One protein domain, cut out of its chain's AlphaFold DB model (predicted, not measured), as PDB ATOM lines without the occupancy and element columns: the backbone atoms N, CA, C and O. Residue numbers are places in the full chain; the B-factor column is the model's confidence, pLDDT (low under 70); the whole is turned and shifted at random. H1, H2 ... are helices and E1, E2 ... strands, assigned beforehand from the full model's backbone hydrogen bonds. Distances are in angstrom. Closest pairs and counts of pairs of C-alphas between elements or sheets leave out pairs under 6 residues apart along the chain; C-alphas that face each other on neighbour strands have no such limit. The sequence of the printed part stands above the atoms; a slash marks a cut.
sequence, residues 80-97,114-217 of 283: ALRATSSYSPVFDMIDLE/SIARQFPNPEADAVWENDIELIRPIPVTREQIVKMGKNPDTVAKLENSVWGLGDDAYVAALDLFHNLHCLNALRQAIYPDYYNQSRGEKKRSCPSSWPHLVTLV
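AT A GLANCE: This is residues 80 to 97 and 114 to 217 of the 283 residues of an uncharacterized protein of Ustilaginoidea virens (UniProt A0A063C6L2). A small three-strand sheet stands toward one end, and two helices, H3 and H6, reach away from it roughly side by side, with the short helix H7 beyond the far end of H6. The short helices H1, H2, H4 and H5 are scattered round the sheet end, and a long stretch without a named element, residues 196 to 213, runs back from H7 to the sheet. The printed part has 122 residues, with seven named helices and three named strands in the order H1, H2, H3, E1, H4, H5, E2, H6, H7, E3. The sheet is mixed, ordered E1, E2, E3; the class is mostly helix, though under half of the residues are in named elements. The whole is loose, with a radius of gyration of the C-alphas of 17.3 A and spans of 48 by 36 by 25 A.

IN THESE COORDINATES: H1, residues 80 to 84, begins at C-alpha 80 at (29.382, 35.888, 3.788), and H2 is residues 90 to 93. After the cut come H3, residues 122 to 132, 14.4 A long, and E1, residues 138 to 140. H4 is residues 142 to 147 and H5 residues 160 to 163. E2, residues 170 to 174, measures 13.6 A. H6, residues 176 to 189, measures 19.9 A and ends at C-alpha 189 at (5.451, 7.797, -2.893). H7 is residues 192 to 195. E3, residues 214 to 216, ends at C-alpha 216 at (15.558, 32.831, -5.168).

HOW THE PARTS SIT: E1 and E2 are antiparallel at 132 degrees, with N 138 and O 172 within hydrogen-bond range at 2.8 A. E2 and E3 are parallel at 41 degrees, with N 216 and O 173 within range at 2.7 A. The pairing is staggered: E2 pairs with E1 over residues 170 to 172 and with E3 over residues 172 to 174. E2, H6, H7 and E3 form a strand-helix-strand unit, two parallel neighbour strands with helices between, and its crossover is right-handed. H2 only grazes the sheet with residues 90 to 91, and H4 with residues 142 to 145. H5 is not on the sheet. H3 and H6 only just touch, with 3 pairs of C-alphas within 8 A, the closest those of Ile 132 and Leu 180 at 7.2 A; they run opposite ways at a shallow tilt of 18 degrees. H6 and H7 are close but not clearly touching, their closest C-alphas, Gln 188 and Tyr 195, 6.5 A apart. H1 and H2 are close but not clearly touching, with the C-alphas of Arg 82 and Phe 91 closest at 7.4 A. In H1, H3, H4 and H6 every O i to N i+4 pair is within hydrogen-bond range; H2, H5 and H7 are too short for such a pair.

THE WHOLE: The two C-alphas farthest apart, those of Glu 143 and Asp 193, are 47.8 A apart. Residues 98 to 113 are not printed, and C-alphas 97 and 114 are 24.9 A apart across this cut. The links H4 to H5 and H7 to E3 are long. Mean pLDDT of the printed part is 84.2, and residues 197 to 213 are under 70.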
ATOM      1  N   ALA A  80      28.811  37.223   3.988       88.06
ATOM      2  CA  ALA A  80      29.382  35.888   3.788       88.06
ATOM      3  C   ALA A  80      28.570  35.045   2.785       88.06
ATOM      4  O   ALA A  80      29.142  34.354   1.939       88.06
ATOM      5  N   LEU A  81      27.238  35.147   2.825       88.75
ATOM      6  CA  LEU A  81      26.351  34.461   1.882       88.75
ATOM      7  C   LEU A  81      26.470  35.053   0.477       88.75
ATOM      8  O   LEU A  81      26.514  34.308  -0.498       88.75
ATOM      9  N   ARG A  82      26.622  36.377   0.360       89.75
ATOM     10  CA  ARG A  82      26.864  37.043  -0.932       89.75
ATOM     11  C   ARG A  82      28.182  36.624  -1.573       89.75
ATOM     12  O   ARG A  82      28.255  36.545  -2.791       89.75
ATOM     13  N   ALA A  83      29.212  36.361  -0.771       88.81
ATOM     14  CA  ALA A  83      30.506  35.901  -1.276       88.81
ATOM     15  C   ALA A  83      30.466  34.459  -1.818       88.81
ATOM     16  O   ALA A  83      31.354  34.062  -2.567       88.81
ATOM     17  N   THR A  84      29.454  33.678  -1.434       87.88
ATOM     18  CA  THR A  84      29.375  32.229  -1.684       87.88
ATOM     19  C   THR A  84      28.174  31.803  -2.531       87.88
ATOM     20  O   THR A  84      28.113  30.663  -2.986       87.88
ATOM     21  N   SER A  85      27.229  32.710  -2.778       89.00
ATOM     22  CA  SER A  85      25.966  32.432  -3.466       89.00
ATOM     23  C   SER A  85      25.766  33.344  -4.675       89.00
ATOM     24  O   SER A  85      26.313  34.443  -4.751       89.00
ATOM     25  N   SER A  86      24.932  32.902  -5.619       89.69
ATOM     26  CA  SER A  86      24.462  33.769  -6.709       89.69
ATOM     27  C   SER A  86      23.634  34.930  -6.158       89.69
ATOM     28  O   SER A  86      23.044  34.811  -5.084       89.69
ATOM     29  N   TYR A  87      23.566  36.048  -6.891       91.81
ATOM     30  CA  TYR A  87      22.751  37.186  -6.466       91.81
ATOM     31  C   TYR A  87      21.300  36.756  -6.226       91.81
ATOM     32  O   TYR A  87      20.681  36.123  -7.078       91.81
ATOM     33  N   SER A  88      20.769  37.145  -5.070       92.19
ATOM     34  CA  SER A  88      19.386  36.923  -4.682       92.19
ATOM     35  C   SER A  88      18.888  38.158  -3.926       92.19
ATOM     36  O   SER A  88      19.543  38.569  -2.963       92.19
ATOM     37  N   PRO A  89      17.752  38.760  -4.324       92.44
ATOM     38  CA  PRO A  89      17.142  39.892  -3.626       92.44
ATOM     39  C   PRO A  89      16.889  39.641  -2.139       92.44
ATOM     40  O   PRO A  89      16.923  40.579  -1.349       92.44
ATOM     41  N   VAL A  90      16.709  38.378  -1.733       91.06
ATOM     42  CA  VAL A  90      16.490  38.009  -0.328       91.06
ATOM     43  C   VAL A  90      17.635  38.466   0.585       91.06
ATOM     44  O   VAL A  90      17.404  38.772   1.751       91.06
ATOM     45  N   PHE A  91      18.856  38.596   0.049       91.62
ATOM     46  CA  PHE A  91      20.012  39.069   0.813       91.62
ATOM     47  C   PHE A  91      19.895  40.527   1.257       91.62
ATOM     48  O   PHE A  91      20.600  40.918   2.187       91.62
ATOM     49  N   ASP A  92      19.055  41.314   0.582       90.62
ATOM     50  CA  ASP A  92      18.751  42.708   0.908       90.62
ATOM     51  C   ASP A  92      17.503  42.827   1.818       90.62
ATOM     52  O   ASP A  92      17.265  43.891   2.380       90.62
ATOM     53  N   MET A  93      16.705  41.756   1.966       88.62
ATOM     54  CA  MET A  93      15.388  41.787   2.624       88.62
ATOM     55  C   MET A  93      15.416  41.333   4.084       88.62
ATOM     56  O   MET A  93      14.721  41.914   4.916       88.62
ATOM     57  N   ILE A  94      16.167  40.272   4.391       88.88
ATOM     58  CA  ILE A  94      16.178  39.639   5.717       88.88
ATOM     59  C   ILE A  94      17.595  39.257   6.130       88.88
ATOM     60  O   ILE A  94      18.435  38.949   5.285       88.88
ATOM     61  N   ASP A  95      17.852  39.256   7.435       89.94
ATOM     62  CA  ASP A  95      19.071  38.675   7.988       89.94
ATOM     63  C   ASP A  95      18.952  37.146   7.993       89.94
ATOM     64  O   ASP A  95      18.008  36.587   8.556       89.94
ATOM     65  N   LEU A  96      19.880  36.475   7.316       88.12
ATOM     66  CA  LEU A  96      19.921  35.019   7.176       88.12
ATOM     67  C   LEU A  96      20.973  34.395   8.093       88.12
ATOM     68  O   LEU A  96      21.482  33.315   7.775       88.12
ATOM     69  N   GLU A  97      21.331  35.087   9.179       84.38
ATOM     70  CA  GLU A  97      22.358  34.682  10.136       84.38
ATOM     71  C   GLU A  97      22.393  33.151  10.338       84.38
ATOM     72  O   GLU A  97      21.439  32.546  10.850       84.38
ATOM     73  N   SER A 114       8.275  13.235  14.212       87.19
ATOM     74  CA  SER A 114       8.096  14.494  13.483       87.19
ATOM     75  C   SER A 114       7.079  14.304  12.365       87.19
ATOM     76  O   SER A 114       7.040  13.233  11.761       87.19
ATOM     77  N   ILE A 115       6.368  15.361  11.999       89.12
ATOM     78  CA  ILE A 115       5.343  15.322  10.950       89.12
ATOM     79  C   ILE A 115       5.837  14.761   9.607       89.12
ATOM     80  O   ILE A 115       5.117  14.053   8.913       89.12
ATOM     81  N   ALA A 116       7.113  14.980   9.279       83.06
ATOM     82  CA  ALA A 116       7.749  14.456   8.071       83.06
ATOM     83  C   ALA A 116       7.991  12.934   8.083       83.06
ATOM     84  O   ALA A 116       8.326  12.357   7.055       83.06
ATOM     85  N   ARG A 117       7.874  12.288   9.247       86.06
ATOM     86  CA  ARG A 117       8.217  10.873   9.473       86.06
ATOM     87  C   ARG A 117       7.038  10.035   9.948       86.06
ATOM     88  O   ARG A 117       7.206   8.840  10.161       86.06
ATOM     89  N   GLN A 118       5.883  10.657  10.166       89.38
ATOM     90  CA  GLN A 118       4.668   9.948  10.534       89.38
ATOM     91  C   GLN A 118       4.172   9.092   9.364       89.38
ATOM     92  O   GLN A 118       4.425   9.398   8.196       89.38
ATOM     93  N   PHE A 119       3.442   8.027   9.690       90.38
ATOM     94  CA  PHE A 119       2.618   7.326   8.708       90.38
ATOM     95  C   PHE A 119       1.572   8.280   8.109       90.38
ATOM     96  O   PHE A 119       1.237   9.282   8.753       90.38
ATOM     97  N   PRO A 120       1.051   7.989   6.902       91.62
ATOM     98  CA  PRO A 120       0.051   8.826   6.258       91.62
ATOM     99  C   PRO A 120      -1.131   9.065   7.182       91.62
ATOM    100  O   PRO A 120      -1.702   8.122   7.733       91.62
ATOM    101  N   ASN A 121      -1.464  10.333   7.384       92.94
ATOM    102  CA  ASN A 121      -2.609  10.719   8.182       92.94
ATOM    103  C   ASN A 121      -3.104  12.112   7.754       92.94
ATOM    104  O   ASN A 121      -2.287  12.938   7.332       92.94
ATOM    105  N   PRO A 122      -4.415  12.395   7.877       93.00
ATOM    106  CA  PRO A 122      -4.991  13.653   7.400       93.00
ATOM    107  C   PRO A 122      -4.435  14.904   8.089       93.00
ATOM    108  O   PRO A 122      -4.361  15.956   7.465       93.00
ATOM    109  N   GLU A 123      -4.043  14.807   9.363       92.94
ATOM    110  CA  GLU A 123      -3.497  15.938  10.124       92.94
ATOM    111  C   GLU A 123      -2.121  16.349   9.584       92.94
ATOM    112  O   GLU A 123      -1.894  17.518   9.277       92.94
ATOM    113  N   ALA A 124      -1.225  15.380   9.382       92.12
ATOM    114  CA  ALA A 124       0.078  15.617   8.781       92.12
ATOM    115  C   ALA A 124      -0.050  16.152   7.353       92.12
ATOM    116  O   ALA A 124       0.630  17.116   7.001       92.12
ATOM    117  N   ASP A 125      -0.933  15.559   6.547       92.50
ATOM    118  CA  ASP A 125      -1.174  15.992   5.169       92.50
ATOM    119  C   ASP A 125      -1.688  17.438   5.110       92.50
ATOM    120  O   ASP A 125      -1.221  18.217   4.280       92.50
ATOM    121  N   ALA A 126      -2.573  17.830   6.033       92.69
ATOM    122  CA  ALA A 126      -3.076  19.198   6.115       92.69
ATOM    123  C   ALA A 126      -1.969  20.213   6.434       92.69
ATOM    124  O   ALA A 126      -1.936  21.280   5.829       92.69
ATOM    125  N   VAL A 127      -1.048  19.900   7.347       93.25
ATOM    126  CA  VAL A 127       0.077  20.801   7.658       93.25
ATOM    127  C   VAL A 127       1.061  20.880   6.490       93.25
ATOM    128  O   VAL A 127       1.580  21.957   6.187       93.25
ATOM    129  N   TRP A 128       1.316  19.760   5.804       92.31
ATOM    130  CA  TRP A 128       2.135  19.774   4.593       92.31
ATOM    131  C   TRP A 128       1.531  20.702   3.532       92.31
ATOM    132  O   TRP A 128       2.226  21.602   3.066       92.31
ATOM    133  N   GLU A 129       0.245  20.547   3.214       89.44
ATOM    134  CA  GLU A 129      -0.446  21.341   2.189       89.44
ATOM    135  C   GLU A 129      -0.575  22.829   2.573       89.44
ATOM    136  O   GLU A 129      -0.306  23.711   1.759       89.44
ATOM    137  N   ASN A 130      -0.968  23.122   3.817       89.69
ATOM    138  CA  ASN A 130      -1.351  24.478   4.221       89.69
ATOM    139  C   ASN A 130      -0.171  25.340   4.684       89.69
ATOM    140  O   ASN A 130      -0.203  26.561   4.511       89.69
ATOM    141  N   ASP A 131       0.865  24.732   5.266       89.31
ATOM    142  CA  ASP A 131       1.936  25.480   5.929       89.31
ATOM    143  C   ASP A 131       3.303  25.269   5.279       89.31
ATOM    144  O   ASP A 131       4.020  26.246   5.038       89.31
ATOM    145  N   ILE A 132       3.671  24.010   5.011       90.25
ATOM    146  CA  ILE A 132       5.038  23.642   4.606       90.25
ATOM    147  C   ILE A 132       5.252  23.843   3.101       90.25
ATOM    148  O   ILE A 132       6.235  24.465   2.700       90.25
ATOM    149  N   GLU A 133       4.351  23.330   2.263       88.06
ATOM    150  CA  GLU A 133       4.480  23.393   0.799       88.06
ATOM    151  C   GLU A 133       3.861  24.638   0.180       88.06
ATOM    152  O   GLU A 133       4.018  24.876  -1.019       88.06
ATOM    153  N   LEU A 134       3.162  25.439   0.985       86.62
ATOM    154  CA  LEU A 134       2.494  26.634   0.505       86.62
ATOM    155  C   LEU A 134       3.527  27.662   0.022       86.62
ATOM    156  O   LEU A 134       4.134  28.393   0.811       86.62
ATOM    157  N   ILE A 135       3.698  27.734  -1.299       85.94
ATOM    158  CA  ILE A 135       4.591  28.691  -1.950       85.94
ATOM    159  C   ILE A 135       4.055  30.100  -1.711       85.94
ATOM    160  O   ILE A 135       2.964  30.458  -2.158       85.94
ATOM    161  N   ARG A 136       4.862  30.924  -1.044       85.88
ATOM    162  CA  ARG A 136       4.568  32.345  -0.845       85.88
ATOM    163  C   ARG A 136       5.344  33.155  -1.885       85.88
ATOM    164  O   ARG A 136       6.577  33.151  -1.832       85.88
ATOM    165  N   PRO A 137       4.663  33.812  -2.841       88.44
ATOM    166  CA  PRO A 137       5.336  34.616  -3.846       88.44
ATOM    167  C   PRO A 137       5.977  35.845  -3.199       88.44
ATOM    168  O   PRO A 137       5.397  36.496  -2.331       88.44
ATOM    169  N   ILE A 138       7.186  36.153  -3.645       91.12
ATOM    170  CA  ILE A 138       7.977  37.306  -3.239       91.12
ATOM    171  C   ILE A 138       8.003  38.264  -4.433       91.12
ATOM    172  O   ILE A 138       8.480  37.868  -5.503       91.12
ATOM    173  N   PRO A 139       7.486  39.496  -4.291       93.31
ATOM    174  CA  PRO A 139       7.560  40.485  -5.352       93.31
ATOM    175  C   PRO A 139       9.008  40.939  -5.546       93.31
ATOM    176  O   PRO A 139       9.703  41.268  -4.581       93.31
ATOM    177  N   VAL A 140       9.458  40.966  -6.798       94.62
ATOM    178  CA  VAL A 140      10.781  41.478  -7.185       94.62
ATOM    179  C   VAL A 140      10.664  42.424  -8.376       94.62
ATOM    180  O   VAL A 140       9.752  42.276  -9.190       94.62
ATOM    181  N   THR A 141      11.578  43.387  -8.489       95.75
ATOM    182  CA  THR A 141      11.561  44.394  -9.566       95.75
ATOM    183  C   THR A 141      12.247  43.895 -10.834       95.75
ATOM    184  O   THR A 141      13.027  42.930 -10.810       95.75
ATOM    185  N   ARG A 142      12.029  44.580 -11.960       95.44
ATOM    186  CA  ARG A 142      12.714  44.284 -13.225       95.44
ATOM    187  C   ARG A 142      14.234  44.326 -13.082       95.44
ATOM    188  O   ARG A 142      14.924  43.466 -13.635       95.44
ATOM    189  N   GLU A 143      14.772  45.294 -12.347       96.00
ATOM    190  CA  GLU A 143      16.216  45.429 -12.121       96.00
ATOM    191  C   GLU A 143      16.764  44.216 -11.372       96.00
ATOM    192  O   GLU A 143      17.829  43.702 -11.717       96.00
ATOM    193  N   GLN A 144      16.023  43.721 -10.378       95.31
ATOM    194  CA  GLN A 144      16.390  42.519  -9.635       95.31
ATOM    195  C   GLN A 144      16.382  41.279 -10.537       95.31
ATOM    196  O   GLN A 144      17.326  40.487 -10.476       95.31
ATOM    197  N   ILE A 145      15.389  41.138 -11.423       94.44
ATOM    198  CA  ILE A 145      15.341  40.066 -12.432       94.44
ATOM    199  C   ILE A 145      16.574  40.096 -13.346       94.44
ATOM    200  O   ILE A 145      17.236  39.071 -13.539       94.44
ATOM    201  N   VAL A 146      16.921  41.276 -13.866       94.88
ATOM    202  CA  VAL A 146      18.097  41.457 -14.733       94.88
ATOM    203  C   VAL A 146      19.387  41.145 -13.974       94.88
ATOM    204  O   VAL A 146      20.260  40.454 -14.498       94.88
ATOM    205  N   LYS A 147      19.501  41.586 -12.717       93.88
ATOM    206  CA  LYS A 147      20.672  41.326 -11.866       93.88
ATOM    207  C   LYS A 147      20.826  39.845 -11.503       93.88
ATOM    208  O   LYS A 147      21.945  39.381 -11.308       93.88
ATOM    209  N   MET A 148      19.729  39.087 -11.476       91.00
ATOM    210  CA  MET A 148      19.741  37.620 -11.383       91.00
ATOM    211  C   MET A 148      20.113  36.922 -12.708       91.00
ATOM    212  O   MET A 148      20.146  35.693 -12.768       91.00
ATOM    213  N   GLY A 149      20.387  37.671 -13.783       91.31
ATOM    214  CA  GLY A 149      20.750  37.125 -15.093       91.31
ATOM    215  C   GLY A 149      19.578  36.482 -15.841       91.31
ATOM    216  O   GLY A 149      19.790  35.606 -16.681       91.31
ATOM    217  N   LYS A 150      18.338  36.865 -15.519       89.94
ATOM    218  CA  LYS A 150      17.117  36.360 -16.162       89.94
ATOM    219  C   LYS A 150      16.571  37.381 -17.162       89.94
ATOM    220  O   LYS A 150      16.806  38.579 -17.027       89.94
ATOM    221  N   ASN A 151      15.829  36.907 -18.167       91.38
ATOM    222  CA  ASN A 151      15.154  37.790 -19.117       91.38
ATOM    223  C   ASN A 151      13.785  38.230 -18.550       91.38
ATOM    224  O   ASN A 151      12.903  37.372 -18.443       91.38
ATOM    225  N   PRO A 152      13.575  39.522 -18.229       91.94
ATOM    226  CA  PRO A 152      12.314  40.008 -17.669       91.94
ATOM    227  C   PRO A 152      11.101  39.772 -18.573       91.94
ATOM    228  O   PRO A 152      10.007  39.586 -18.056       91.94
ATOM    229  N   ASP A 153      11.282  39.667 -19.890       91.00
ATOM    230  CA  ASP A 153      10.170  39.444 -20.826       91.00
ATOM    231  C   ASP A 153       9.614  38.007 -20.764       91.00
ATOM    232  O   ASP A 153       8.571  37.707 -21.338       91.00
ATOM    233  N   THR A 154      10.321  37.102 -20.078       89.81
ATOM    234  CA  THR A 154       9.949  35.681 -19.938       89.81
ATOM    235  C   THR A 154       9.493  35.302 -18.531       89.81
ATOM    236  O   THR A 154       9.066  34.168 -18.312       89.81
ATOM    237  N   VAL A 155       9.617  36.223 -17.574       89.50
ATOM    238  CA  VAL A 155       9.292  35.986 -16.164       89.50
ATOM    239  C   VAL A 155       7.846  36.387 -15.899       89.50
ATOM    240  O   VAL A 155       7.375  37.410 -16.394       89.50
ATOM    241  N   ALA A 156       7.144  35.587 -15.096       90.94
ATOM    242  CA  ALA A 156       5.774  35.890 -14.705       90.94
ATOM    243  C   ALA A 156       5.696  37.205 -13.906       90.94
ATOM    244  O   ALA A 156       6.507  37.454 -13.010       90.94
ATOM    245  N   LYS A 157       4.682  38.019 -14.206       92.75
ATOM    246  CA  LYS A 157       4.358  39.237 -13.460       92.75
ATOM    247  C   LYS A 157       3.250  38.992 -12.443       92.75
ATOM    248  O   LYS A 157       2.381  38.146 -12.654       92.75
ATOM    249  N   LEU A 158       3.288  39.748 -11.352       91.19
ATOM    250  CA  LEU A 158       2.175  39.867 -10.422       91.19
ATOM    251  C   LEU A 158       1.172  40.858 -11.013       91.19
ATOM    252  O   LEU A 158       1.517  41.998 -11.301       91.19
ATOM    253  N   GLU A 159      -0.066  40.410 -11.210       90.75
ATOM    254  CA  GLU A 159      -1.120  41.245 -11.785       90.75
ATOM    255  C   GLU A 159      -1.449  42.421 -10.855       90.75
ATOM    256  O   GLU A 159      -1.791  42.224  -9.680       90.75
ATOM    257  N   ASN A 160      -1.396  43.648 -11.378       92.38
ATOM    258  CA  ASN A 160      -1.593  44.845 -10.564       92.38
ATOM    259  C   ASN A 160      -3.021  44.920  -9.999       92.38
ATOM    260  O   ASN A 160      -3.213  45.382  -8.877       92.38
ATOM    261  N   SER A 161      -4.025  44.396 -10.712       93.62
ATOM    262  CA  SER A 161      -5.408  44.365 -10.215       93.62
ATOM    263  C   SER A 161      -5.602  43.481  -8.977       93.62
ATOM    264  O   SER A 161      -6.587  43.649  -8.263       93.62
ATOM    265  N   VAL A 162      -4.701  42.522  -8.742       91.88
ATOM    266  CA  VAL A 162      -4.762  41.595  -7.602       91.88
ATOM    267  C   VAL A 162      -3.837  42.051  -6.477       91.88
ATOM    268  O   VAL A 162      -4.219  41.996  -5.310       91.88
ATOM    269  N   TRP A 163      -2.629  42.503  -6.822       90.62
ATOM    270  CA  TRP A 163      -1.566  42.763  -5.849       90.62
ATOM    271  C   TRP A 163      -1.353  44.249  -5.537       90.62
ATOM    272  O   TRP A 163      -0.800  44.564  -4.488       90.62
ATOM    273  N   GLY A 164      -1.777  45.166  -6.414       93.31
ATOM    274  CA  GLY A 164      -1.628  46.613  -6.213       93.31
ATOM    275  C   GLY A 164      -0.177  47.114  -6.194       93.31
ATOM    276  O   GLY A 164       0.102  48.140  -5.581       93.31
ATOM    277  N   LEU A 165       0.753  46.382  -6.820       92.00
ATOM    278  CA  LEU A 165       2.200  46.650  -6.788       92.00
ATOM    279  C   LEU A 165       2.733  47.378  -8.039       92.00
ATOM    280  O   LEU A 165       3.931  47.631  -8.139       92.00
ATOM    281  N   GLY A 166       1.859  47.727  -8.984       92.50
ATOM    282  CA  GLY A 166       2.220  48.322 -10.271       92.50
ATOM    283  C   GLY A 166       2.756  47.313 -11.295       92.50
ATOM    284  O   GLY A 166       2.750  46.104 -11.075       92.50
ATOM    285  N   ASP A 167       3.227  47.828 -12.433       91.25
ATOM    286  CA  ASP A 167       3.670  47.013 -13.581       91.25
ATOM    287  C   ASP A 167       5.093  46.440 -13.432       91.25
ATOM    288  O   ASP A 167       5.540  45.632 -14.263       91.25
ATOM    289  N   ASP A 168       5.807  46.871 -12.388       94.50
ATOM    290  CA  ASP A 168       7.178  46.474 -12.052       94.50
ATOM    291  C   ASP A 168       7.229  45.460 -10.895       94.50
ATOM    292  O   ASP A 168       8.087  45.500 -10.015       94.50
ATOM    293  N   ALA A 169       6.273  44.535 -10.891       94.62
ATOM    294  CA  ALA A 169       6.185  43.467  -9.910       94.62
ATOM    295  C   ALA A 169       6.254  42.104 -10.608       94.62
ATOM    296  O   ALA A 169       5.347  41.707 -11.342       94.62
ATOM    297  N   TYR A 170       7.339  41.372 -10.372       94.38
ATOM    298  CA  TYR A 170       7.558  40.023 -10.890       94.38
ATOM    299  C   TYR A 170       7.423  38.992  -9.777       94.38
ATOM    300  O   TYR A 170       7.686  39.276  -8.607       94.38
ATOM    301  N   VAL A 171       7.017  37.779 -10.151       91.94
ATOM    302  CA  VAL A 171       6.845  36.673  -9.210       91.94
ATOM    303  C   VAL A 171       8.182  35.959  -9.002       91.94
ATOM    304  O   VAL A 171       8.736  35.369  -9.935       91.94
ATOM    305  N   ALA A 172       8.668  35.942  -7.764       91.38
ATOM    306  CA  ALA A 172       9.762  35.078  -7.339       91.38
ATOM    307  C   ALA A 172       9.342  34.184  -6.162       91.38
ATOM    308  O   ALA A 172       8.352  34.457  -5.490       91.38
ATOM    309  N   ALA A 173      10.082  33.110  -5.892       90.00
ATOM    310  CA  ALA A 173       9.902  32.299  -4.684       90.00
ATOM    311  C   ALA A 173      11.224  31.693  -4.221       90.00
ATOM    312  O   ALA A 173      12.155  31.550  -5.006       90.00
ATOM    313  N   LEU A 174      11.308  31.308  -2.949       89.50
ATOM    314  CA  LEU A 174      12.493  30.641  -2.408       89.50
ATOM    315  C   LEU A 174      12.627  29.213  -2.951       89.50
ATOM    316  O   LEU A 174      11.656  28.459  -2.979       89.50
ATOM    317  N   ASP A 175      13.854  28.812  -3.286       87.00
ATOM    318  CA  ASP A 175      14.160  27.446  -3.746       87.00
ATOM    319  C   ASP A 175      13.828  26.359  -2.714       87.00
ATOM    320  O   ASP A 175      13.553  25.210  -3.054       87.00
ATOM    321  N   LEU A 176      13.793  26.730  -1.432       86.56
ATOM    322  CA  LEU A 176      13.424  25.830  -0.343       86.56
ATOM    323  C   LEU A 176      12.086  25.124  -0.604       86.56
ATOM    324  O   LEU A 176      11.963  23.943  -0.292       86.56
ATOM    325  N   PHE A 177      11.110  25.802  -1.213       89.06
ATOM    326  CA  PHE A 177       9.809  25.193  -1.486       89.06
ATOM    327  C   PHE A 177       9.877  24.082  -2.541       89.06
ATOM    328  O   PHE A 177       9.128  23.117  -2.431       89.06
ATOM    329  N   HIS A 178      10.802  24.138  -3.509       85.06
ATOM    330  CA  HIS A 178      11.026  23.016  -4.430       85.06
ATOM    331  C   HIS A 178      11.607  21.801  -3.701       85.06
ATOM    332  O   HIS A 178      11.197  20.669  -3.956       85.06
ATOM    333  N   ASN A 179      12.524  22.030  -2.757       88.75
ATOM    334  CA  ASN A 179      13.072  20.956  -1.928       88.75
ATOM    335  C   ASN A 179      11.989  20.319  -1.046       88.75
ATOM    336  O   ASN A 179      11.929  19.094  -0.941       88.75
ATOM    337  N   LEU A 180      11.112  21.137  -0.455       90.56
ATOM    338  CA  LEU A 180       9.979  20.661   0.341       90.56
ATOM    339  C   LEU A 180       8.972  19.882  -0.518       90.56
ATOM    340  O   LEU A 180       8.625  18.770  -0.132       90.56
ATOM    341  N   HIS A 181       8.640  20.389  -1.712       87.94
ATOM    342  CA  HIS A 181       7.785  19.707  -2.691       87.94
ATOM    343  C   HIS A 181       8.275  18.297  -3.024       87.94
ATOM    344  O   HIS A 181       7.537  17.313  -2.942       87.94
ATOM    345  N   CYS A 182       9.557  18.179  -3.368       88.19
ATOM    346  CA  CYS A 182      10.168  16.887  -3.663       88.19
ATOM    347  C   CYS A 182      10.181  15.966  -2.434       88.19
ATOM    348  O   CYS A 182       9.981  14.756  -2.568       88.19
ATOM    349  N   LEU A 183      10.392  16.517  -1.237       90.19
ATOM    350  CA  LEU A 183      10.382  15.748   0.004       90.19
ATOM    351  C   LEU A 183       8.987  15.190   0.325       90.19
ATOM    352  O   LEU A 183       8.880  14.019   0.691       90.19
ATOM    353  N   ASN A 184       7.919  15.968   0.153       90.81
ATOM    354  CA  ASN A 184       6.555  15.470   0.339       90.81
ATOM    355  C   ASN A 184       6.160  14.482  -0.758       90.81
ATOM    356  O   ASN A 184       5.544  13.463  -0.459       90.81
ATOM    357  N   ALA A 185       6.565  14.724  -2.008       88.56
ATOM    358  CA  ALA A 185       6.355  13.766  -3.090       88.56
ATOM    359  C   ALA A 185       6.990  12.407  -2.747       88.56
ATOM    360  O   ALA A 185       6.339  11.372  -2.891       88.56
ATOM    361  N   LEU A 186       8.212  12.401  -2.202       89.38
ATOM    362  CA  LEU A 186       8.862  11.183  -1.711       89.38
ATOM    363  C   LEU A 186       8.116  10.564  -0.518       89.38
ATOM    364  O   LEU A 186       7.903   9.352  -0.497       89.38
ATOM    365  N   ARG A 187       7.691  11.384   0.453       90.25
ATOM    366  CA  ARG A 187       6.898  10.948   1.618       90.25
ATOM    367  C   ARG A 187       5.589  10.273   1.204       90.25
ATOM    368  O   ARG A 187       5.176   9.317   1.851       90.25
ATOM    369  N   GLN A 188       4.938  10.743   0.145       89.81
ATOM    370  CA  GLN A 188       3.714  10.125  -0.356       89.81
ATOM    371  C   GLN A 188       4.000   8.885  -1.215       89.81
ATOM    372  O   GLN A 188       3.283   7.891  -1.116       89.81
ATOM    373  N   ALA A 189       5.079   8.900  -2.004       89.06
ATOM    374  CA  ALA A 189       5.451   7.797  -2.893       89.06
ATOM    375  C   ALA A 189       5.775   6.488  -2.151       89.06
ATOM    376  O   ALA A 189       5.645   5.409  -2.728       89.06
ATOM    377  N   ILE A 190       6.176   6.561  -0.877       90.44
ATOM    378  CA  ILE A 190       6.390   5.374  -0.032       90.44
ATOM    379  C   ILE A 190       5.080   4.717   0.449       90.44
ATOM    380  O   ILE A 190       5.122   3.579   0.907       90.44
ATOM    381  N   TYR A 191       3.925   5.384   0.305       91.69
ATOM    382  CA  TYR A 191       2.600   4.860   0.671       91.69
ATOM    383  C   TYR A 191       1.601   4.960  -0.498       91.69
ATOM    384  O   TYR A 191       0.575   5.644  -0.391       91.69
ATOM    385  N   PRO A 192       1.871   4.283  -1.629       88.94
ATOM    386  CA  PRO A 192       1.073   4.425  -2.848       88.94
ATOM    387  C   PRO A 192      -0.394   4.018  -2.654       88.94
ATOM    388  O   PRO A 192      -1.277   4.666  -3.220       88.94
ATOM    389  N   ASP A 193      -0.651   3.011  -1.812       89.88
ATOM    390  CA  ASP A 193      -1.998   2.515  -1.508       89.88
ATOM    391  C   ASP A 193      -2.845   3.560  -0.769       89.88
ATOM    392  O   ASP A 193      -4.029   3.712  -1.053       89.88
ATOM    393  N   TYR A 194      -2.244   4.326   0.150       90.69
ATOM    394  CA  TYR A 194      -2.957   5.372   0.891       90.69
ATOM    395  C   TYR A 194      -3.246   6.587   0.005       90.69
ATOM    396  O   TYR A 194      -4.356   7.116  -0.011       90.69
ATOM    397  N   TYR A 195      -2.251   7.029  -0.769       88.75
ATOM    398  CA  TYR A 195      -2.386   8.223  -1.605       88.75
ATOM    399  C   TYR A 195      -3.069   7.956  -2.950       88.75
ATOM    400  O   TYR A 195      -3.226   8.887  -3.752       88.75
ATOM    401  N   ASN A 196      -3.513   6.719  -3.204       81.62
ATOM    402  CA  ASN A 196      -4.064   6.281  -4.486       81.62
ATOM    403  C   ASN A 196      -3.164   6.731  -5.647       81.62
ATOM    404  O   ASN A 196      -3.632   7.327  -6.621       81.62
ATOM    405  N   GLN A 197      -1.852   6.549  -5.484       69.94
ATOM    406  CA  GLN A 197      -0.875   6.826  -6.528       69.94
ATOM    407  C   GLN A 197      -0.717   5.545  -7.337       69.94
ATOM    408  O   GLN A 197       0.094   4.679  -7.009       69.94
ATOM    409  N   SER A 198      -1.521   5.394  -8.391       56.91
ATOM    410  CA  SER A 198      -1.236   4.355  -9.373       56.91
ATOM    411  C   SER A 198       0.125   4.663 -10.006       56.91
ATOM    412  O   SER A 198       0.485   5.824 -10.225       56.91
ATOM    413  N   ARG A 199       0.926   3.624 -10.259       49.91
ATOM    414  CA  ARG A 199       2.268   3.729 -10.847       49.91
ATOM    415  C   ARG A 199       2.146   4.234 -12.296       49.91
ATOM    416  O   ARG A 199       2.205   3.444 -13.230       49.91
ATOM    417  N   GLY A 200       1.901   5.533 -12.482       51.09
ATOM    418  CA  GLY A 200       1.621   6.150 -13.782       51.09
ATOM    419  C   GLY A 200       0.695   7.375 -13.759       51.09
ATOM    420  O   GLY A 200       0.740   8.163 -14.706       51.09
ATOM    421  N   GLU A 201      -0.098   7.604 -12.706       49.81
ATOM    422  CA  GLU A 201      -0.963   8.789 -12.639       49.81
ATOM    423  C   GLU A 201      -0.241   9.978 -12.005       49.81
ATOM    424  O   GLU A 201      -0.017  10.053 -10.798       49.81
ATOM    425  N   LYS A 202       0.082  10.970 -12.840       43.72
ATOM    426  CA  LYS A 202       0.470  12.303 -12.378       43.72
ATOM    427  C   LYS A 202      -0.761  12.986 -11.779       43.72
ATOM    428  O   LYS A 202      -1.458  13.725 -12.480       43.72
ATOM    429  N   LYS A 203      -1.045  12.761 -10.493       44.38
ATOM    430  CA  LYS A 203      -1.926  13.675  -9.760       44.38
ATOM    431  C   LYS A 203      -1.291  15.060  -9.831       44.38
ATOM    432  O   LYS A 203      -0.157  15.259  -9.410       44.38
ATOM    433  N   ARG A 204      -2.022  16.010 -10.412       48.56
ATOM    434  CA  ARG A 204      -1.692  17.440 -10.381       48.56
ATOM    435  C   ARG A 204      -2.007  17.969  -8.980       48.56
ATOM    436  O   ARG A 204      -2.892  18.801  -8.822       48.56
ATOM    437  N   SER A 205      -1.406  17.390  -7.949       46.12
ATOM    438  CA  SER A 205      -1.536  17.905  -6.592       46.12
ATOM    439  C   SER A 205      -0.500  19.011  -6.435       46.12
ATOM    440  O   SER A 205       0.696  18.767  -6.576       46.12
ATOM    441  N   CYS A 206      -1.016  20.210  -6.182       42.22
ATOM    442  CA  CYS A 206      -0.374  21.520  -6.184       42.22
ATOM    443  C   CYS A 206      -0.232  22.189  -7.578       42.22
ATOM    444  O   CYS A 206       0.330  21.603  -8.509       42.22
ATOM    445  N   PRO A 207      -0.711  23.440  -7.753       41.12
ATOM    446  CA  PRO A 207      -0.486  24.244  -8.951       41.12
ATOM    447  C   PRO A 207       0.962  24.761  -8.971       41.12
ATOM    448  O   PRO A 207       1.211  25.961  -8.977       41.12
ATOM    449  N   SER A 208       1.945  23.861  -8.995       45.94
ATOM    450  CA  SER A 208       3.355  24.193  -9.236       45.94
ATOM    451  C   SER A 208       3.669  24.317 -10.731       45.94
ATOM    452  O   SER A 208       4.826  24.441 -11.123       45.94
ATOM    453  N   SER A 209       2.646  24.361 -11.596       41.88
ATOM    454  CA  SER A 209       2.781  24.642 -13.029       41.88
ATOM    455  C   SER A 209       3.105  26.114 -13.313       41.88
ATOM    456  O   SER A 209       2.530  26.714 -14.220       41.88
ATOM    457  N   TRP A 210       4.041  26.692 -12.562       48.16
ATOM    458  CA  TRP A 210       4.680  27.963 -12.870       48.16
ATOM    459  C   TRP A 210       6.087  27.674 -13.404       48.16
ATOM    460  O   TRP A 210       7.069  27.936 -12.712       48.16
ATOM    461  N   PRO A 211       6.234  27.161 -14.643       49.47
ATOM    462  CA  PRO A 211       7.551  26.963 -15.258       49.47
ATOM    463  C   PRO A 211       8.335  28.279 -15.447       49.47
ATOM    464  O   PRO A 211       9.481  28.254 -15.881       49.47
ATOM    465  N   HIS A 212       7.724  29.424 -15.119       51.84
ATOM    466  CA  HIS A 212       8.274  30.773 -15.261       51.84
ATOM    467  C   HIS A 212       8.536  31.483 -13.923       51.84
ATOM    468  O   HIS A 212       8.813  32.684 -13.920       51.84
ATOM    469  N   LEU A 213       8.432  30.775 -12.792       61.84
ATOM    470  CA  LEU A 213       8.752  31.337 -11.482       61.84
ATOM    471  C   LEU A 213      10.263  31.542 -11.352       61.84
ATOM    472  O   LEU A 213      11.052  30.636 -11.633       61.84
ATOM    473  N   VAL A 214      10.680  32.725 -10.903       72.44
ATOM    474  CA  VAL A 214      12.094  32.963 -10.614       72.44
ATOM    475  C   VAL A 214      12.422  32.459  -9.221       72.44
ATOM    476  O   VAL A 214      11.903  32.937  -8.216       72.44
ATOM    477  N   THR A 215      13.320  31.486  -9.177       75.56
ATOM    478  CA  THR A 215      13.775  30.895  -7.930       75.56
ATOM    479  C   THR A 215      14.871  31.738  -7.282       75.56
ATOM    480  O   THR A 215      15.929  31.976  -7.867       75.56
ATOM    481  N   LEU A 216      14.621  32.153  -6.045       73.00
ATOM    482  CA  LEU A 216      15.558  32.831  -5.168       73.00
ATOM    483  C   LEU A 216      16.393  31.791  -4.427       73.00
ATOM    484  O   LEU A 216      15.891  31.033  -3.593       73.00
ATOM    485  N   VAL A 217      17.684  31.772  -4.739       73.81
ATOM    486  CA  VAL A 217      18.648  30.879  -4.097       73.81
ATOM    487  C   VAL A 217      19.126  31.515  -2.796       73.81
ATOM    488  O   VAL A 217      19.494  32.689  -2.760       73.81
TER     489      VAL A 217